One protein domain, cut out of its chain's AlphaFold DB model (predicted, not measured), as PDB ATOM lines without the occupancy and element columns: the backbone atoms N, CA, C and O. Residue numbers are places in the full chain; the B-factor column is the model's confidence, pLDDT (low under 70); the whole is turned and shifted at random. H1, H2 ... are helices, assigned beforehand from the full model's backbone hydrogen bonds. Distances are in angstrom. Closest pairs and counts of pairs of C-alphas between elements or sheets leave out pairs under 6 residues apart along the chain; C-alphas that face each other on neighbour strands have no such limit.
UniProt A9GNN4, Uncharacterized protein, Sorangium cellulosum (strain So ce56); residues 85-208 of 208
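This is residues 85 to 208 of the 208 residues of an uncharacterized protein of Sorangium cellulosum (strain So ce56) (UniProt A9GNN4). The longest helix, H5, packs at a slant on H3, the helix at the core of the model, and the other three helices lie round H3 too, with the hairpin of H1 and H2 on one side and H4 on the side opposite H2. H5 bridges the two sides, packing on H1 as well as H3, while the long link of residues 143 to 166 runs at the outside of the model. The printed part has 124 residues with five named helices, H1 to H5 in order along the chain, and no named strand; the class is all helix. It is compact, with a radius of gyration of the C-alphas of 13.4 A, and rounded, spanning 38 by 34 by 28 A.

H5, residues 185 to 205, is 30.3 A long and runs from C-alpha 185 at (173.303, 117.640, 103.319) to C-alpha 205 at (192.330, 112.230, 126.278). H3, residues 125 to 142, is 25.5 A long. H1, residues 85 to 100, begins with C-alpha 85 at (186.495, 125.474, 133.030) and is 22.4 A long. H4, residues 167 to 177, is 15.9 A long, and H2, residues 104 to 111, is 10.5 A long.

H5 touches H3, with the C-alphas of Ala 137 and Ala 192 closest at 4.8 A. The two run opposite ways at a steep tilt of 37 degrees, only just past shallow. H3 is the hub, touching four helices, and its centre is 1.4 A from the mean of the C-alphas. H3, H4 and H5 form a bundle, three helices packed together. H4 touches H3, closest at the C-alphas of Leu 133 and Ile 175, 5.6 A apart, the same way at a shallow tilt of 24 degrees. H4 and H5, a helical hairpin, only just touch, with 3 pairs of C-alphas within 8 A, the closest those of Glu 174 and Ala 195 at 6.6 A; H5 does so with residues 188 to 195 alone. H2 touches H3, closest at the C-alphas of Ser 111 and Glu 135, 5.0 A apart, and the two are a helical hairpin. H1 and H2, also a helical hairpin, touch at a shallow tilt of 15 degrees, closest at the C-alphas of Ala 98 and Val 106, 6.2 A apart; H1 does so with residues 91 to 98 alone. H1 touches H5 with residues 92 to 99 alone, at a steep tilt of 49 degrees, closest at the C-alphas of Glu 96 and Leu 200, 6.7 A apart. H4 is apart from H1 and H2, and H2 is apart from H5. In H1, H2, H3, H4 and H5 every O i to N i+4 pair is within hydrogen-bond range.

The two C-alphas farthest apart, those of Pro 151 and Arg 208, are 38.8 A apart. The printed part has no cut. The links from H2 to H3, 13 residues, and from H3 to H4, 24 residues, are long. The mean pLDDT of the printed part is 83.1, and residues 147 to 167 and 206 to 208 are under 70.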
ATOM      1  N   GLY A  85     186.113 126.878 133.174       90.06
ATOM      2  CA  GLY A  85     186.495 125.474 133.030       90.06
ATOM      3  C   GLY A  85     185.387 124.532 133.500       90.06
ATOM      4  O   GLY A  85     185.090 123.527 132.845       90.06
ATOM      5  N   ARG A  86     184.716 124.858 134.611       91.06
ATOM      6  CA  ARG A  86     183.535 124.119 135.071       91.06
ATOM      7  C   ARG A  86     182.357 124.267 134.112       91.06
ATOM      8  O   ARG A  86     181.697 123.263 133.845       91.06
ATOM      9  N   ASN A  87     182.094 125.465 133.589       92.75
ATOM     10  CA  ASN A  87     181.020 125.655 132.612       92.75
ATOM     11  C   ASN A  87     181.291 124.871 131.311       92.75
ATOM     12  O   ASN A  87     180.419 124.136 130.850       92.75
ATOM     13  N   LEU A  88     182.523 124.897 130.791       92.94
ATOM     14  CA  LEU A  88     182.917 124.115 129.615       92.94
ATOM     15  C   LEU A  88     182.738 122.606 129.839       92.94
ATOM     16  O   LEU A  88     182.229 121.909 128.962       92.94
ATOM     17  N   LYS A  89     183.077 122.086 131.026       93.88
ATOM     18  CA  LYS A  89     182.833 120.673 131.373       93.88
ATOM     19  C   LYS A  89     181.349 120.304 131.319       93.88
ATOM     20  O   LYS A  89     181.027 119.207 130.870       93.88
ATOM     21  N   VAL A  90     180.447 121.196 131.735       94.81
ATOM     22  CA  VAL A  90     178.992 120.977 131.622       94.81
ATOM     23  C   VAL A  90     178.554 120.956 130.157       94.81
ATOM     24  O   VAL A  90     177.782 120.077 129.768       94.81
ATOM     25  N   VAL A  91     179.077 121.865 129.331       95.69
ATOM     26  CA  VAL A  91     178.807 121.900 127.883       95.69
ATOM     27  C   VAL A  91     179.269 120.605 127.207       95.69
ATOM     28  O   VAL A  91     178.493 119.979 126.481       95.69
ATOM     29  N   LEU A  92     180.495 120.158 127.486       95.81
ATOM     30  CA  LEU A  92     181.055 118.917 126.943       95.81
ATOM     31  C   LEU A  92     180.280 117.684 127.420       95.81
ATOM     32  O   LEU A  92     179.937 116.835 126.606       95.81
ATOM     33  N   PHE A  93     179.931 117.614 128.707       94.75
ATOM     34  CA  PHE A  93     179.129 116.517 129.254       94.75
ATOM     35  C   PHE A  93     177.732 116.449 128.621       94.75
ATOM     36  O   PHE A  93     177.273 115.381 128.223       94.75
ATOM     37  N   THR A  94     177.060 117.594 128.482       95.06
ATOM     38  CA  THR A  94     175.753 117.672 127.812       95.06
ATOM     39  C   THR A  94     175.872 117.239 126.354       95.06
ATOM     40  O   THR A  94     175.007 116.525 125.844       95.06
ATOM     41  N   THR A  95     176.972 117.622 125.701       96.12
ATOM     42  CA  THR A  95     177.261 117.232 124.321       96.12
ATOM     43  C   THR A  95     177.464 115.728 124.193       96.12
ATOM     44  O   THR A  95     176.861 115.099 123.328       96.12
ATOM     45  N   GLU A  96     178.248 115.135 125.089       94.50
ATOM     46  CA  GLU A  96     178.470 113.692 125.161       94.50
ATOM     47  C   GLU A  96     177.164 112.919 125.323       94.50
ATOM     48  O   GLU A  96     176.904 111.966 124.586       94.50
ATOM     49  N   LEU A  97     176.329 113.357 126.262       91.94
ATOM     50  CA  LEU A  97     175.059 112.716 126.559       91.94
ATOM     51  C   LEU A  97     174.096 112.808 125.366       91.94
ATOM     52  O   LEU A  97     173.488 111.811 124.984       91.94
ATOM     53  N   ALA A  98     174.018 113.967 124.714       93.62
ATOM     54  CA  ALA A  98     173.186 114.146 123.532       93.62
ATOM     55  C   ALA A  98     173.686 113.346 122.315       93.62
ATOM     56  O   ALA A  98     172.869 112.793 121.583       93.62
ATOM     57  N   VAL A  99     175.004 113.238 122.112       93.88
ATOM     58  CA  VAL A  99     175.593 112.404 121.049       93.88
ATOM     59  C   VAL A  99     175.291 110.927 121.287       93.88
ATOM     60  O   VAL A  99     174.855 110.245 120.362       93.88
ATOM     61  N   ARG A 100     175.471 110.442 122.523       92.06
ATOM     62  CA  ARG A 100     175.227 109.039 122.888       92.06
ATOM     63  C   ARG A 100     173.775 108.626 122.653       92.06
ATOM     64  O   ARG A 100     173.530 107.566 122.090       92.06
ATOM     65  N   GLU A 101     172.833 109.479 123.045       92.12
ATOM     66  CA  GLU A 101     171.393 109.215 122.933       92.12
ATOM     67  C   GLU A 101     170.782 109.724 121.611       92.12
ATOM     68  O   GLU A 101     169.571 109.652 121.417       92.12
ATOM     69  N   GLN A 102     171.597 110.277 120.702       92.69
ATOM     70  CA  GLN A 102     171.167 110.908 119.442       92.69
ATOM     71  C   GLN A 102     170.097 112.006 119.618       92.69
ATOM     72  O   GLN A 102     169.246 112.229 118.754       92.69
ATOM     73  N   ARG A 103     170.145 112.723 120.744       92.75
ATOM     74  CA  ARG A 103     169.196 113.773 121.136       92.75
ATOM     75  C   ARG A 103     169.664 115.150 120.672       92.75
ATOM     76  O   ARG A 103     170.090 115.997 121.454       92.75
ATOM     77  N   TRP A 104     169.596 115.376 119.361       93.31
ATOM     78  CA  TRP A 104     170.041 116.625 118.722       93.31
ATOM     79  C   TRP A 104     169.228 117.853 119.151       93.31
ATOM     80  O   TRP A 104     169.748 118.966 119.144       93.31
ATOM     81  N   ASP A 105     167.984 117.650 119.587       92.50
ATOM     82  CA  ASP A 105     167.144 118.677 120.207       92.50
ATOM     83  C   ASP A 105     167.802 119.275 121.460       92.50
ATOM     84  O   ASP A 105     167.749 120.486 121.673       92.50
ATOM     85  N   VAL A 106     168.494 118.448 122.252       93.56
ATOM     86  CA  VAL A 106     169.215 118.884 123.457       93.56
ATOM     87  C   VAL A 106     170.425 119.736 123.085       93.56
ATOM     88  O   VAL A 106     170.630 120.788 123.688       93.56
ATOM     89  N   LEU A 107     171.187 119.341 122.057       93.88
ATOM     90  CA  LEU A 107     172.294 120.155 121.538       93.88
ATOM     91  C   LEU A 107     171.809 121.496 120.979       93.88
ATOM     92  O   LEU A 107     172.419 122.530 121.245       93.88
ATOM     93  N   SER A 108     170.707 121.498 120.223       93.50
ATOM     94  CA  SER A 108     170.112 122.737 119.702       93.50
ATOM     95  C   SER A 108     169.668 123.651 120.851       93.50
ATOM     96  O   SER A 108     169.985 124.838 120.861       93.50
ATOM     97  N   ARG A 109     169.020 123.107 121.891       94.75
ATOM     98  CA  ARG A 109     168.612 123.886 123.073       94.75
ATOM     99  C   ARG A 109     169.800 124.439 123.868       94.75
ATOM    100  O   ARG A 109     169.721 125.569 124.348       94.75
ATOM    101  N   LEU A 110     170.876 123.663 124.009       95.12
ATOM    102  CA  LEU A 110     172.110 124.090 124.675       95.12
ATOM    103  C   LEU A 110     172.804 125.214 123.898       95.12
ATOM    104  O   LEU A 110     173.148 126.243 124.467       95.12
ATOM    105  N   SER A 111     172.995 125.026 122.593       93.62
ATOM    106  CA  SER A 111     173.715 125.977 121.736       93.62
ATOM    107  C   SER A 111     173.003 127.323 121.580       93.62
ATOM    108  O   SER A 111     173.645 128.339 121.348       93.62
ATOM    109  N   LYS A 112     171.681 127.349 121.778       91.94
ATOM    110  CA  LYS A 112     170.863 128.570 121.793       91.94
ATOM    111  C   LYS A 112     170.793 129.261 123.153       91.94
ATOM    112  O   LYS A 112     170.072 130.253 123.283       91.94
ATOM    113  N   GLN A 113     171.477 128.750 124.180       92.19
ATOM    114  CA  GLN A 113     171.551 129.473 125.445       92.19
ATOM    115  C   GLN A 113     172.182 130.858 125.222       92.19
ATOM    116  O   GLN A 113     173.063 131.004 124.372       92.19
ATOM    117  N   PRO A 114     171.747 131.894 125.963       87.19
ATOM    118  CA  PRO A 114     172.297 133.231 125.790       87.19
ATOM    119  C   PRO A 114     173.817 133.234 125.955       87.19
ATOM    120  O   PRO A 114     174.333 132.651 126.913       87.19
ATOM    121  N   ASP A 115     174.497 133.910 125.032       87.19
ATOM    122  CA  ASP A 115     175.952 134.075 125.038       87.19
ATOM    123  C   ASP A 115     176.745 132.750 124.984       87.19
ATOM    124  O   ASP A 115     177.852 132.652 125.505       87.19
ATOM    125  N   PHE A 116     176.185 131.700 124.361       90.50
ATOM    126  CA  PHE A 116     176.758 130.345 124.359       90.50
ATOM    127  C   PHE A 116     178.238 130.281 123.947       90.50
ATOM    128  O   PHE A 116     179.029 129.621 124.623       90.50
ATOM    129  N   VAL A 117     178.605 130.966 122.857       89.56
ATOM    130  CA  VAL A 117     179.996 131.072 122.379       89.56
ATOM    131  C   VAL A 117     180.714 132.260 123.015       89.56
ATOM    132  O   VAL A 117     181.878 132.136 123.392       89.56
ATOM    133  N   GLY A 118     180.038 133.408 123.122       86.88
ATOM    134  CA  GLY A 118     180.660 134.664 123.544       86.88
ATOM    135  C   GLY A 118     181.222 134.612 124.964       86.88
ATOM    136  O   GLY A 118     182.306 135.142 125.185       86.88
ATOM    137  N   ARG A 119     180.608 133.830 125.860       87.88
ATOM    138  CA  ARG A 119     181.075 133.629 127.243       87.88
ATOM    139  C   ARG A 119     182.477 133.031 127.390       87.88
ATOM    140  O   ARG A 119     183.032 133.073 128.480       87.88
ATOM    141  N   PHE A 120     183.030 132.437 126.332       87.94
ATOM    142  CA  PHE A 120     184.384 131.875 126.333       87.94
ATOM    143  C   PHE A 120     185.401 132.756 125.594       87.94
ATOM    144  O   PHE A 120     186.604 132.529 125.707       87.94
ATOM    145  N   ARG A 121     184.939 133.745 124.820       83.62
ATOM    146  CA  ARG A 121     185.816 134.612 124.020       83.62
ATOM    147  C   ARG A 121     186.656 135.507 124.929       83.62
ATOM    148  O   ARG A 121     186.159 135.992 125.940       83.62
ATOM    149  N   GLY A 122     187.918 135.736 124.563       71.25
ATOM    150  CA  GLY A 122     188.842 136.587 125.324       71.25
ATOM    151  C   GLY A 122     189.433 135.948 126.587       71.25
ATOM    152  O   GLY A 122     190.473 136.406 127.051       71.25
ATOM    153  N   GLU A 123     188.827 134.874 127.096       79.56
ATOM    154  CA  GLU A 123     189.297 134.124 128.268       79.56
ATOM    155  C   GLU A 123     189.983 132.812 127.855       79.56
ATOM    156  O   GLU A 123     191.091 132.517 128.300       79.56
ATOM    157  N   ASP A 124     189.354 132.038 126.959       82.44
ATOM    158  CA  ASP A 124     189.916 130.803 126.401       82.44
ATOM    159  C   ASP A 124     189.455 130.606 124.945       82.44
ATOM    160  O   ASP A 124     188.352 130.140 124.645       82.44
ATOM    161  N   GLU A 125     190.347 130.933 124.013       81.81
ATOM    162  CA  GLU A 125     190.115 130.805 122.571       81.81
ATOM    163  C   GLU A 125     189.845 129.355 122.123       81.81
ATOM    164  O   GLU A 125     189.120 129.123 121.151       81.81
ATOM    165  N   GLY A 126     190.403 128.362 122.824       83.62
ATOM    166  CA  GLY A 126     190.142 126.947 122.568       83.62
ATOM    167  C   GLY A 126     188.732 126.543 123.000       83.62
ATOM    168  O   GLY A 126     188.023 125.852 122.260       83.62
ATOM    169  N   ALA A 127     188.288 127.028 124.160       87.38
ATOM    170  CA  ALA A 127     186.918 126.857 124.635       87.38
ATOM    171  C   ALA A 127     185.903 127.553 123.714       87.38
ATOM    172  O   ALA A 127     184.874 126.962 123.378       87.38
ATOM    173  N   ALA A 128     186.213 128.758 123.227       88.06
ATOM    174  CA  ALA A 128     185.370 129.475 122.271       88.06
ATOM    175  C   ALA A 128     185.250 128.730 120.929       88.06
ATOM    176  O   ALA A 128     184.142 128.568 120.409       88.06
ATOM    177  N   ALA A 129     186.359 128.212 120.387       87.44
ATOM    178  CA  ALA A 129     186.342 127.391 119.173       87.44
ATOM    179  C   ALA A 129     185.563 126.078 119.373       87.44
ATOM    180  O   ALA A 129     184.797 125.667 118.501       87.44
ATOM    181  N   THR A 130     185.700 125.456 120.548       91.31
ATOM    182  CA  THR A 130     184.947 124.258 120.946       91.31
ATOM    183  C   THR A 130     183.445 124.532 120.989       91.31
ATOM    184  O   THR A 130     182.667 123.815 120.359       91.31
ATOM    185  N   ALA A 131     183.028 125.600 121.674       92.50
ATOM    186  CA  ALA A 131     181.629 126.012 121.731       92.50
ATOM    187  C   ALA A 131     181.088 126.318 120.326       92.50
ATOM    188  O   ALA A 131     180.009 125.851 119.968       92.50
ATOM    189  N   ARG A 132     181.861 127.012 119.481       91.38
ATOM    190  CA  ARG A 132     181.461 127.315 118.098       91.38
ATOM    191  C   ARG A 132     181.289 126.059 117.241       91.38
ATOM    192  O   ARG A 132     180.350 125.995 116.450       91.38
ATOM    193  N   LEU A 133     182.151 125.054 117.402       92.81
ATOM    194  CA  LEU A 133     181.991 123.768 116.721       92.81
ATOM    195  C   LEU A 133     180.707 123.059 117.169       92.81
ATOM    196  O   LEU A 133     179.953 122.577 116.322       92.81
ATOM    197  N   ILE A 134     180.434 123.032 118.477       95.12
ATOM    198  CA  ILE A 134     179.208 122.439 119.030       95.12
ATOM    199  C   ILE A 134     177.968 123.152 118.481       95.12
ATOM    200  O   ILE A 134     177.027 122.490 118.052       95.12
ATOM    201  N   GLU A 135     177.981 124.484 118.435       93.75
ATOM    202  CA  GLU A 135     176.892 125.305 117.899       93.75
ATOM    203  C   GLU A 135     176.625 125.008 116.411       93.75
ATOM    204  O   GLU A 135     175.486 124.759 116.008       93.75
ATOM    205  N   ALA A 136     177.681 124.960 115.591       92.19
ATOM    206  CA  ALA A 136     177.575 124.651 114.167       92.19
ATOM    207  C   ALA A 136     177.067 123.221 113.920       92.19
ATOM    208  O   ALA A 136     176.180 123.006 113.088       92.19
ATOM    209  N   ALA A 137     177.593 122.238 114.655       94.69
ATOM    210  CA  ALA A 137     177.164 120.848 114.548       94.69
ATOM    211  C   ALA A 137     175.713 120.662 115.012       94.69
ATOM    212  O   ALA A 137     174.947 119.968 114.343       94.69
ATOM    213  N   ALA A 138     175.309 121.314 116.106       95.06
ATOM    214  CA  ALA A 138     173.938 121.289 116.604       95.06
ATOM    215  C   ALA A 138     172.947 121.804 115.552       95.06
ATOM    216  O   ALA A 138     171.961 121.123 115.268       95.06
ATOM    217  N   ALA A 139     173.248 122.945 114.920       92.19
ATOM    218  CA  ALA A 139     172.412 123.507 113.862       92.19
ATOM    219  C   ALA A 139     172.268 122.540 112.676       92.19
ATOM    220  O   ALA A 139     171.155 122.217 112.264       92.19
ATOM    221  N   VAL A 140     173.380 121.983 112.178       93.88
ATOM    222  CA  VAL A 140     173.356 121.000 111.081       93.88
ATOM    223  C   VAL A 140     172.529 119.762 111.440       93.88
ATOM    224  O   VAL A 140     171.754 119.270 110.617       93.88
ATOM    225  N   LEU A 141     172.689 119.229 112.653       94.62
ATOM    226  CA  LEU A 141     172.017 117.999 113.076       94.62
ATOM    227  C   LEU A 141     170.522 118.199 113.317       94.62
ATOM    228  O   LEU A 141     169.744 117.295 112.993       94.62
ATOM    229  N   ALA A 142     170.137 119.378 113.806       91.50
ATOM    230  CA  ALA A 142     168.753 119.801 113.979       91.50
ATOM    231  C   ALA A 142     168.071 120.227 112.663       91.50
ATOM    232  O   ALA A 142     166.862 120.435 112.654       91.50
ATOM    233  N   GLY A 143     168.810 120.326 111.549       89.00
ATOM    234  CA  GLY A 143     168.271 120.820 110.275       89.00
ATOM    235  C   GLY A 143     168.011 122.330 110.282       89.00
ATOM    236  O   GLY A 143     167.179 122.829 109.531       89.00
ATOM    237  N   GLU A 144     168.710 123.057 111.147       87.44
ATOM    238  CA  GLU A 144     168.584 124.495 111.339       87.44
ATOM    239  C   GLU A 144     169.635 125.253 110.514       87.44
ATOM    240  O   GLU A 144     170.689 124.703 110.168       87.44
ATOM    241  N   PRO A 145     169.378 126.526 110.166       78.75
ATOM    242  CA  PRO A 145     170.381 127.347 109.506       78.75
ATOM    243  C   PRO A 145     171.622 127.496 110.390       78.75
ATOM    244  O   PRO A 145     171.517 127.662 111.605       78.75
ATOM    245  N   ALA A 146     172.801 127.473 109.762       71.19
ATOM    246  CA  ALA A 146     174.054 127.691 110.474       71.19
ATOM    247  C   ALA A 146     174.022 129.052 111.201       71.19
ATOM    248  O   ALA A 146     173.585 130.046 110.602       71.19
ATOM    249  N   PRO A 147     174.491 129.123 112.458       69.88
ATOM    250  CA  PRO A 147     174.465 130.364 113.209       69.88
ATOM    251  C   PRO A 147     175.408 131.369 112.549       69.88
ATOM    252  O   PRO A 147     176.587 131.083 112.313       69.88
ATOM    253  N   ARG A 148     174.885 132.550 112.215       63.81
ATOM    254  CA  ARG A 148     175.685 133.648 111.658       63.81
ATOM    255  C   ARG A 148     176.614 134.186 112.745       63.81
ATOM    256  O   ARG A 148     176.229 134.202 113.910       63.81
ATOM    257  N   ASP A 149     177.821 134.595 112.364       59.25
ATOM    258  CA  ASP A 149     178.697 135.340 113.273       59.25
ATOM    259  C   ASP A 149     177.954 136.612 113.735       59.25
ATOM    260  O   ASP A 149     177.162 137.184 112.972       59.25
ATOM    261  N   ALA A 150     178.123 137.005 114.998       52.84
ATOM    262  CA  ALA A 150     177.364 138.118 115.556       52.84
ATOM    263  C   ALA A 150     177.757 139.429 114.845       52.84
ATOM    264  O   ALA A 150     178.928 139.611 114.499       52.84
ATOM    265  N   PRO A 151     176.817 140.366 114.610       35.84
ATOM    266  CA  PRO A 151     177.157 141.671 114.052       35.84
ATOM    267  C   PRO A 151     178.084 142.412 115.028       35.84
ATOM    268  O   PRO A 151     177.649 142.855 116.086       35.84
ATOM    269  N   GLY A 152     179.369 142.500 114.677       44.25
ATOM    270  CA  GLY A 152     180.442 143.003 115.543       44.25
ATOM    271  C   GLY A 152     181.696 142.125 115.534       44.25
ATOM    272  O   GLY A 152     182.772 142.624 115.844       44.25
ATOM    273  N   ASP A 153     181.579 140.867 115.099       47.84
ATOM    274  CA  ASP A 153     182.716 139.962 114.932       47.84
ATOM    275  C   ASP A 153     183.539 140.403 113.710       47.84
ATOM    276  O   ASP A 153     183.255 140.039 112.565       47.84
ATOM    277  N   GLY A 154     184.562 141.233 113.925       45.72
ATOM    278  CA  GLY A 154     185.579 141.469 112.906       45.72
ATOM    279  C   GLY A 154     186.259 140.147 112.523       45.72
ATOM    280  O   GLY A 154     186.258 139.184 113.285       45.72
ATOM    281  N   ALA A 155     186.927 140.087 111.367       47.28
ATOM    282  CA  ALA A 155     187.663 138.885 110.935       47.28
ATOM    283  C   ALA A 155     188.749 138.406 111.936       47.28
ATOM    284  O   ALA A 155     189.270 137.300 111.793       47.28
ATOM    285  N   ARG A 156     189.095 139.242 112.929       39.88
ATOM    286  CA  ARG A 156     190.002 138.943 114.050       39.88
ATOM    287  C   ARG A 156     189.293 138.435 115.314       39.88
ATOM    288  O   ARG A 156     189.937 137.736 116.081       39.88
ATOM    289  N   ASP A 157     188.007 138.742 115.486       47.12
ATOM    290  CA  ASP A 157     187.195 138.369 116.661       47.12
ATOM    291  C   ASP A 157     186.348 137.112 116.405       47.12
ATOM    292  O   ASP A 157     185.729 136.546 117.308       47.12
ATOM    293  N   ALA A 158     186.333 136.640 115.155       60.62
ATOM    294  CA  ALA A 158     185.824 135.322 114.836       60.62
ATOM    295  C   ALA A 158     186.692 134.263 115.552       60.62
ATOM    296  O   ALA A 158     187.914 134.286 115.385       60.62
ATOM    297  N   PRO A 159     186.102 133.255 116.227       59.41
ATOM    298  CA  PRO A 159     186.838 132.152 116.875       59.41
ATOM    299  C   PRO A 159     187.797 131.395 115.934       59.41
ATOM    300  O   PRO A 159     188.656 130.633 116.369       59.41
ATOM    301  N   CYS A 160     187.633 131.606 114.624       69.94
ATOM    302  CA  CYS A 160     188.438 131.048 113.548       69.94
ATOM    303  C   CYS A 160     189.232 132.092 112.743       69.94
ATOM    304  O   CYS A 160     189.527 131.861 111.569       69.94
ATOM    305  N   GLY A 161     189.572 133.232 113.353       60.19
ATOM    306  CA  GLY A 161     190.452 134.257 112.785       60.19
ATOM    307  C   GLY A 161     191.927 133.829 112.711       60.19
ATOM    308  O   GLY A 161     192.378 132.925 113.412       60.19
ATOM    309  N   ALA A 162     192.705 134.470 111.836       57.06
ATOM    310  CA  ALA A 162     194.127 134.168 111.640       57.06
ATOM    311  C   ALA A 162     195.037 134.929 112.634       57.06
ATOM    312  O   ALA A 162     194.726 136.075 112.963       57.06
ATOM    313  N   PRO A 163     196.204 134.372 113.036       49.78
ATOM    314  CA  PRO A 163     196.751 133.058 112.680       49.78
ATOM    315  C   PRO A 163     196.287 131.933 113.625       49.78
ATOM    316  O   PRO A 163     196.316 132.065 114.848       49.78
ATOM    317  N   LEU A 164     195.884 130.792 113.062       59.59
ATOM    318  CA  LEU A 164     195.456 129.603 113.809       59.59
ATOM    319  C   LEU A 164     196.675 128.715 114.114       59.59
ATOM    320  O   LEU A 164     197.411 128.365 113.196       59.59
ATOM    321  N   ALA A 165     196.883 128.336 115.377       59.56
ATOM    322  CA  ALA A 165     197.927 127.394 115.786       59.56
ATOM    323  C   ALA A 165     197.305 126.155 116.453       59.56
ATOM    324  O   ALA A 165     196.286 126.273 117.136       59.56
ATOM    325  N   GLY A 166     197.926 124.986 116.257       66.44
ATOM    326  CA  GLY A 166     197.584 123.734 116.946       66.44
ATOM    327  C   GLY A 166     196.120 123.298 116.793       66.44
ATOM    328  O   GLY A 166     195.528 123.436 115.721       66.44
ATOM    329  N   ASP A 167     195.535 122.802 117.885       69.25
ATOM    330  CA  ASP A 167     194.178 122.233 117.955       69.25
ATOM    331  C   ASP A 167     193.079 123.187 117.452       69.25
ATOM    332  O   ASP A 167     192.076 122.755 116.881       69.25
ATOM    333  N   ARG A 168     193.292 124.505 117.564       73.88
ATOM    334  CA  ARG A 168     192.352 125.525 117.076       73.88
ATOM    335  C   ARG A 168     192.196 125.495 115.555       73.88
ATOM    336  O   ARG A 168     191.092 125.681 115.046       73.88
ATOM    337  N   ALA A 169     193.277 125.236 114.817       77.56
ATOM    338  CA  ALA A 169     193.220 125.139 113.359       77.56
ATOM    339  C   ALA A 169     192.347 123.957 112.907       77.56
ATOM    340  O   ALA A 169     191.560 124.097 111.970       77.56
ATOM    341  N   ALA A 170     192.439 122.826 113.614       81.94
ATOM    342  CA  ALA A 170     191.635 121.641 113.338       81.94
ATOM    343  C   ALA A 170     190.142 121.884 113.614       81.94
ATOM    344  O   ALA A 170     189.310 121.618 112.747       81.94
ATOM    345  N   LEU A 171     189.797 122.471 114.769       83.94
ATOM    346  CA  LEU A 171     188.407 122.815 115.107       83.94
ATOM    347  C   LEU A 171     187.783 123.759 114.073       83.94
ATOM    348  O   LEU A 171     186.644 123.576 113.643       83.94
ATOM    349  N   CYS A 172     188.548 124.751 113.626       82.69
ATOM    350  CA  CYS A 172     188.084 125.706 112.635       82.69
ATOM    351  C   CYS A 172     187.915 125.106 111.242       82.69
ATOM    352  O   CYS A 172     186.953 125.454 110.556       82.69
ATOM    353  N   ALA A 173     188.787 124.183 110.830       85.19
ATOM    354  CA  ALA A 173     188.598 123.438 109.590       85.19
ATOM    355  C   ALA A 173     187.283 122.639 109.612       85.19
ATOM    356  O   ALA A 173     186.526 122.682 108.641       85.19
ATOM    357  N   GLU A 174     186.958 121.993 110.735       88.62
ATOM    358  CA  GLU A 174     185.679 121.296 110.900       88.62
ATOM    359  C   GLU A 174     184.488 122.261 110.812       88.62
ATOM    360  O   GLU A 174     183.559 122.019 110.044       88.62
ATOM    361  N   ILE A 175     184.547 123.422 111.473       87.50
ATOM    362  CA  ILE A 175     183.499 124.455 111.360       87.50
ATOM    363  C   ILE A 175     183.276 124.875 109.896       87.50
ATOM    364  O   ILE A 175     182.130 125.022 109.464       87.50
ATOM    365  N   GLN A 176     184.343 125.041 109.104       86.19
ATOM    366  CA  GLN A 176     184.228 125.381 107.680       86.19
ATOM    367  C   GLN A 176     183.519 124.288 106.873       86.19
ATOM    368  O   GLN A 176     182.671 124.599 106.036       86.19
ATOM    369  N   ARG A 177     183.810 123.012 107.151       87.94
ATOM    370  CA  ARG A 177     183.160 121.869 106.486       87.94
ATOM    371  C   ARG A 177     181.662 121.782 106.782       87.94
ATOM    372  O   ARG A 177     180.909 121.249 105.967       87.94
ATOM    373  N   LEU A 178     181.223 122.319 107.918       88.88
ATOM    374  CA  LEU A 178     179.816 122.349 108.322       88.88
ATOM    375  C   LEU A 178     179.027 123.529 107.735       88.88
ATOM    376  O   LEU A 178     177.817 123.620 107.952       88.88
ATOM    377  N   ARG A 179     179.659 124.424 106.964       86.06
ATOM    378  CA  ARG A 179     178.956 125.554 106.343       86.06
ATOM    379  C   ARG A 179     177.972 125.097 105.253       86.06
ATOM    380  O   ARG A 179     178.213 124.100 104.559       86.06
ATOM    381  N   PRO A 180     176.861 125.831 105.046       82.94
ATOM    382  CA  PRO A 180     175.980 125.603 103.906       82.94
ATOM    383  C   PRO A 180     176.765 125.650 102.587       82.94
ATOM    384  O   PRO A 180     177.575 126.549 102.379       82.94
ATOM    385  N   GLY A 181     176.542 124.672 101.706       83.12
ATOM    386  CA  GLY A 181     177.224 124.574 100.409       83.12
ATOM    387  C   GLY A 181     178.616 123.926 100.430       83.12
ATOM    388  O   GLY A 181     179.097 123.558  99.366       83.12
ATOM    389  N   ALA A 182     179.238 123.713 101.598       86.06
ATOM    390  CA  ALA A 182     180.541 123.041 101.680       86.06
ATOM    391  C   ALA A 182     180.457 121.536 101.353       86.06
ATOM    392  O   ALA A 182     181.358 120.979 100.733       86.06
ATOM    393  N   LEU A 183     179.361 120.887 101.760       89.38
ATOM    394  CA  LEU A 183     179.063 119.477 101.502       89.38
ATOM    395  C   LEU A 183     177.558 119.279 101.226       89.38
ATOM    396  O   LEU A 183     176.737 120.046 101.756       89.38
ATOM    397  N   PRO A 184     177.178 118.227 100.469       92.06
ATOM    398  CA  PRO A 184     175.800 117.743 100.395       92.06
ATOM    399  C   PRO A 184     175.226 117.466 101.790       92.06
ATOM    400  O   PRO A 184     175.942 117.006 102.679       92.06
ATOM    401  N   GLU A 185     173.929 117.701 101.989       90.12
ATOM    402  CA  GLU A 185     173.303 117.640 103.319       90.12
ATOM    403  C   GLU A 185     173.538 116.318 104.079       90.12
ATOM    404  O   GLU A 185     173.947 116.392 105.241       90.12
ATOM    405  N   PRO A 186     173.390 115.118 103.474       92.06
ATOM    406  CA  PRO A 186     173.658 113.867 104.187       92.06
ATOM    407  C   PRO A 186     175.112 113.757 104.663       92.06
ATOM    408  O   PRO A 186     175.370 113.353 105.796       92.06
ATOM    409  N   GLN A 187     176.062 114.183 103.825       93.69
ATOM    410  CA  GLN A 187     177.490 114.179 104.150       93.69
ATOM    411  C   GLN A 187     177.819 115.217 105.225       93.69
ATOM    412  O   GLN A 187     178.624 114.951 106.110       93.69
ATOM    413  N   ARG A 188     177.156 116.378 105.202       93.19
ATOM    414  CA  ARG A 188     177.318 117.423 106.217       93.19
ATOM    415  C   ARG A 188     176.804 116.976 107.584       93.19
ATOM    416  O   ARG A 188     177.461 117.225 108.590       93.19
ATOM    417  N   ARG A 189     175.663 116.273 107.637       94.12
ATOM    418  CA  ARG A 189     175.148 115.680 108.887       94.12
ATOM    419  C   ARG A 189     176.082 114.598 109.419       94.12
ATOM    420  O   ARG A 189     176.308 114.548 110.623       94.12
ATOM    421  N   GLN A 190     176.648 113.770 108.541       94.69
ATOM    422  CA  GLN A 190     177.649 112.781 108.937       94.69
ATOM    423  C   GLN A 190     178.917 113.450 109.490       94.69
ATOM    424  O   GLN A 190     179.335 113.124 110.599       94.69
ATOM    425  N   ALA A 191     179.450 114.456 108.791       94.19
ATOM    426  CA  ALA A 191     180.602 115.233 109.246       94.19
ATOM    427  C   ALA A 191     180.349 115.903 110.609       94.19
ATOM    428  O   ALA A 191     181.216 115.877 111.475       94.19
ATOM    429  N   ALA A 192     179.143 116.432 110.853       94.88
ATOM    430  CA  ALA A 192     178.784 117.011 112.150       94.88
ATOM    431  C   ALA A 192     178.838 115.977 113.291       94.88
ATOM    432  O   ALA A 192     179.328 116.285 114.377       94.88
ATOM    433  N   ARG A 193     178.380 114.738 113.057       95.94
ATOM    434  CA  ARG A 193     178.459 113.651 114.057       95.94
ATOM    435  C   ARG A 193     179.903 113.256 114.351       95.94
ATOM    436  O   ARG A 193     180.267 113.077 115.514       95.94
ATOM    437  N   GLU A 194     180.705 113.115 113.301       95.19
ATOM    438  CA  GLU A 194     182.123 112.761 113.398       95.19
ATOM    439  C   GLU A 194     182.909 113.841 114.141       95.19
ATOM    440  O   GLU A 194     183.638 113.522 115.078       95.19
ATOM    441  N   ALA A 195     182.692 115.115 113.809       94.75
ATOM    442  CA  ALA A 195     183.339 116.235 114.479       94.75
ATOM    443  C   ALA A 195     183.033 116.259 115.985       94.75
ATOM    444  O   ALA A 195     183.952 116.396 116.792       94.75
ATOM    445  N   LEU A 196     181.771 116.045 116.385       95.94
ATOM    446  CA  LEU A 196     181.404 115.954 117.803       95.94
ATOM    447  C   LEU A 196     182.036 114.737 118.491       95.94
ATOM    448  O   LEU A 196     182.510 114.844 119.618       95.94
ATOM    449  N   THR A 197     182.085 113.586 117.823       95.06
ATOM    450  CA  THR A 197     182.692 112.370 118.388       95.06
ATOM    451  C   THR A 197     184.201 112.539 118.582       95.06
ATOM    452  O   THR A 197     184.727 112.185 119.639       95.06
ATOM    453  N   ASN A 198     184.888 113.138 117.609       93.50
ATOM    454  CA  ASN A 198     186.320 113.428 117.675       93.50
ATOM    455  C   ASN A 198     186.633 114.466 118.759       93.50
ATOM    456  O   ASN A 198     187.560 114.267 119.543       93.50
ATOM    457  N   LEU A 199     185.822 115.526 118.857       93.69
ATOM    458  CA  LEU A 199     185.923 116.533 119.913       93.69
ATOM    459  C   LEU A 199     185.844 115.890 121.305       93.69
ATOM    460  O   LEU A 199     186.688 116.141 122.165       93.69
ATOM    461  N   LEU A 200     184.852 115.025 121.525       93.62
ATOM    462  CA  LEU A 200     184.659 114.339 122.804       93.62
ATOM    463  C   LEU A 200     185.795 113.355 123.110       93.62
ATOM    464  O   LEU A 200     186.217 113.237 124.260       93.62
ATOM    465  N   ALA A 201     186.319 112.660 122.098       90.88
ATOM    466  CA  ALA A 201     187.479 111.789 122.263       90.88
ATOM    467  C   ALA A 201     188.728 112.579 122.692       90.88
ATOM    468  O   ALA A 201     189.408 112.169 123.636       90.88
ATOM    469  N   ALA A 202     188.989 113.729 122.063       87.44
ATOM    470  CA  ALA A 202     190.096 114.615 122.423       87.44
ATOM    471  C   ALA A 202     189.958 115.149 123.860       87.44
ATOM    472  O   ALA A 202     190.899 115.043 124.649       87.44
ATOM    473  N   ALA A 203     188.764 115.616 124.239       86.12
ATOM    474  CA  ALA A 203     188.487 116.117 125.586       86.12
ATOM    475  C   ALA A 203     188.700 115.052 126.681       86.12
ATOM    476  O   ALA A 203     189.195 115.360 127.764       86.12
ATOM    477  N   ARG A 204     188.375 113.778 126.408       83.69
ATOM    478  CA  ARG A 204     188.655 112.665 127.336       83.69
ATOM    479  C   ARG A 204     190.143 112.323 127.422       83.69
ATOM    480  O   ARG A 204     190.600 111.904 128.483       83.69
ATOM    481  N   GLY A 205     190.887 112.473 126.325       74.44
ATOM    482  CA  GLY A 205     192.330 112.230 126.278       74.44
ATOM    483  C   GLY A 205     193.135 113.223 127.118       74.44
ATOM    484  O   GLY A 205     194.111 112.829 127.741       74.44
ATOM    485  N   GLN A 206     192.682 114.476 127.194       60.66
ATOM    486  CA  GLN A 206     193.301 115.545 127.992       60.66
ATOM    487  C   GLN A 206     192.962 115.477 129.495       60.66
ATOM    488  O   GLN A 206     193.568 116.179 130.298       60.66
ATOM    489  N   ALA A 207     191.982 114.655 129.886       54.03
ATOM    490  CA  ALA A 207     191.556 114.477 131.276       54.03
ATOM    491  C   ALA A 207     192.291 113.335 132.014       54.03
ATOM    492  O   ALA A 207     191.926 113.017 133.149       54.03
ATOM    493  N   ARG A 208     193.273 112.695 131.362       39.25
ATOM    494  CA  ARG A 208     194.154 111.657 131.920       39.25
ATOM    495  C   ARG A 208     195.523 112.237 132.240       39.25
ATOM    496  O   ARG A 208     196.093 111.780 133.252       39.25
TER     497      ARG A 208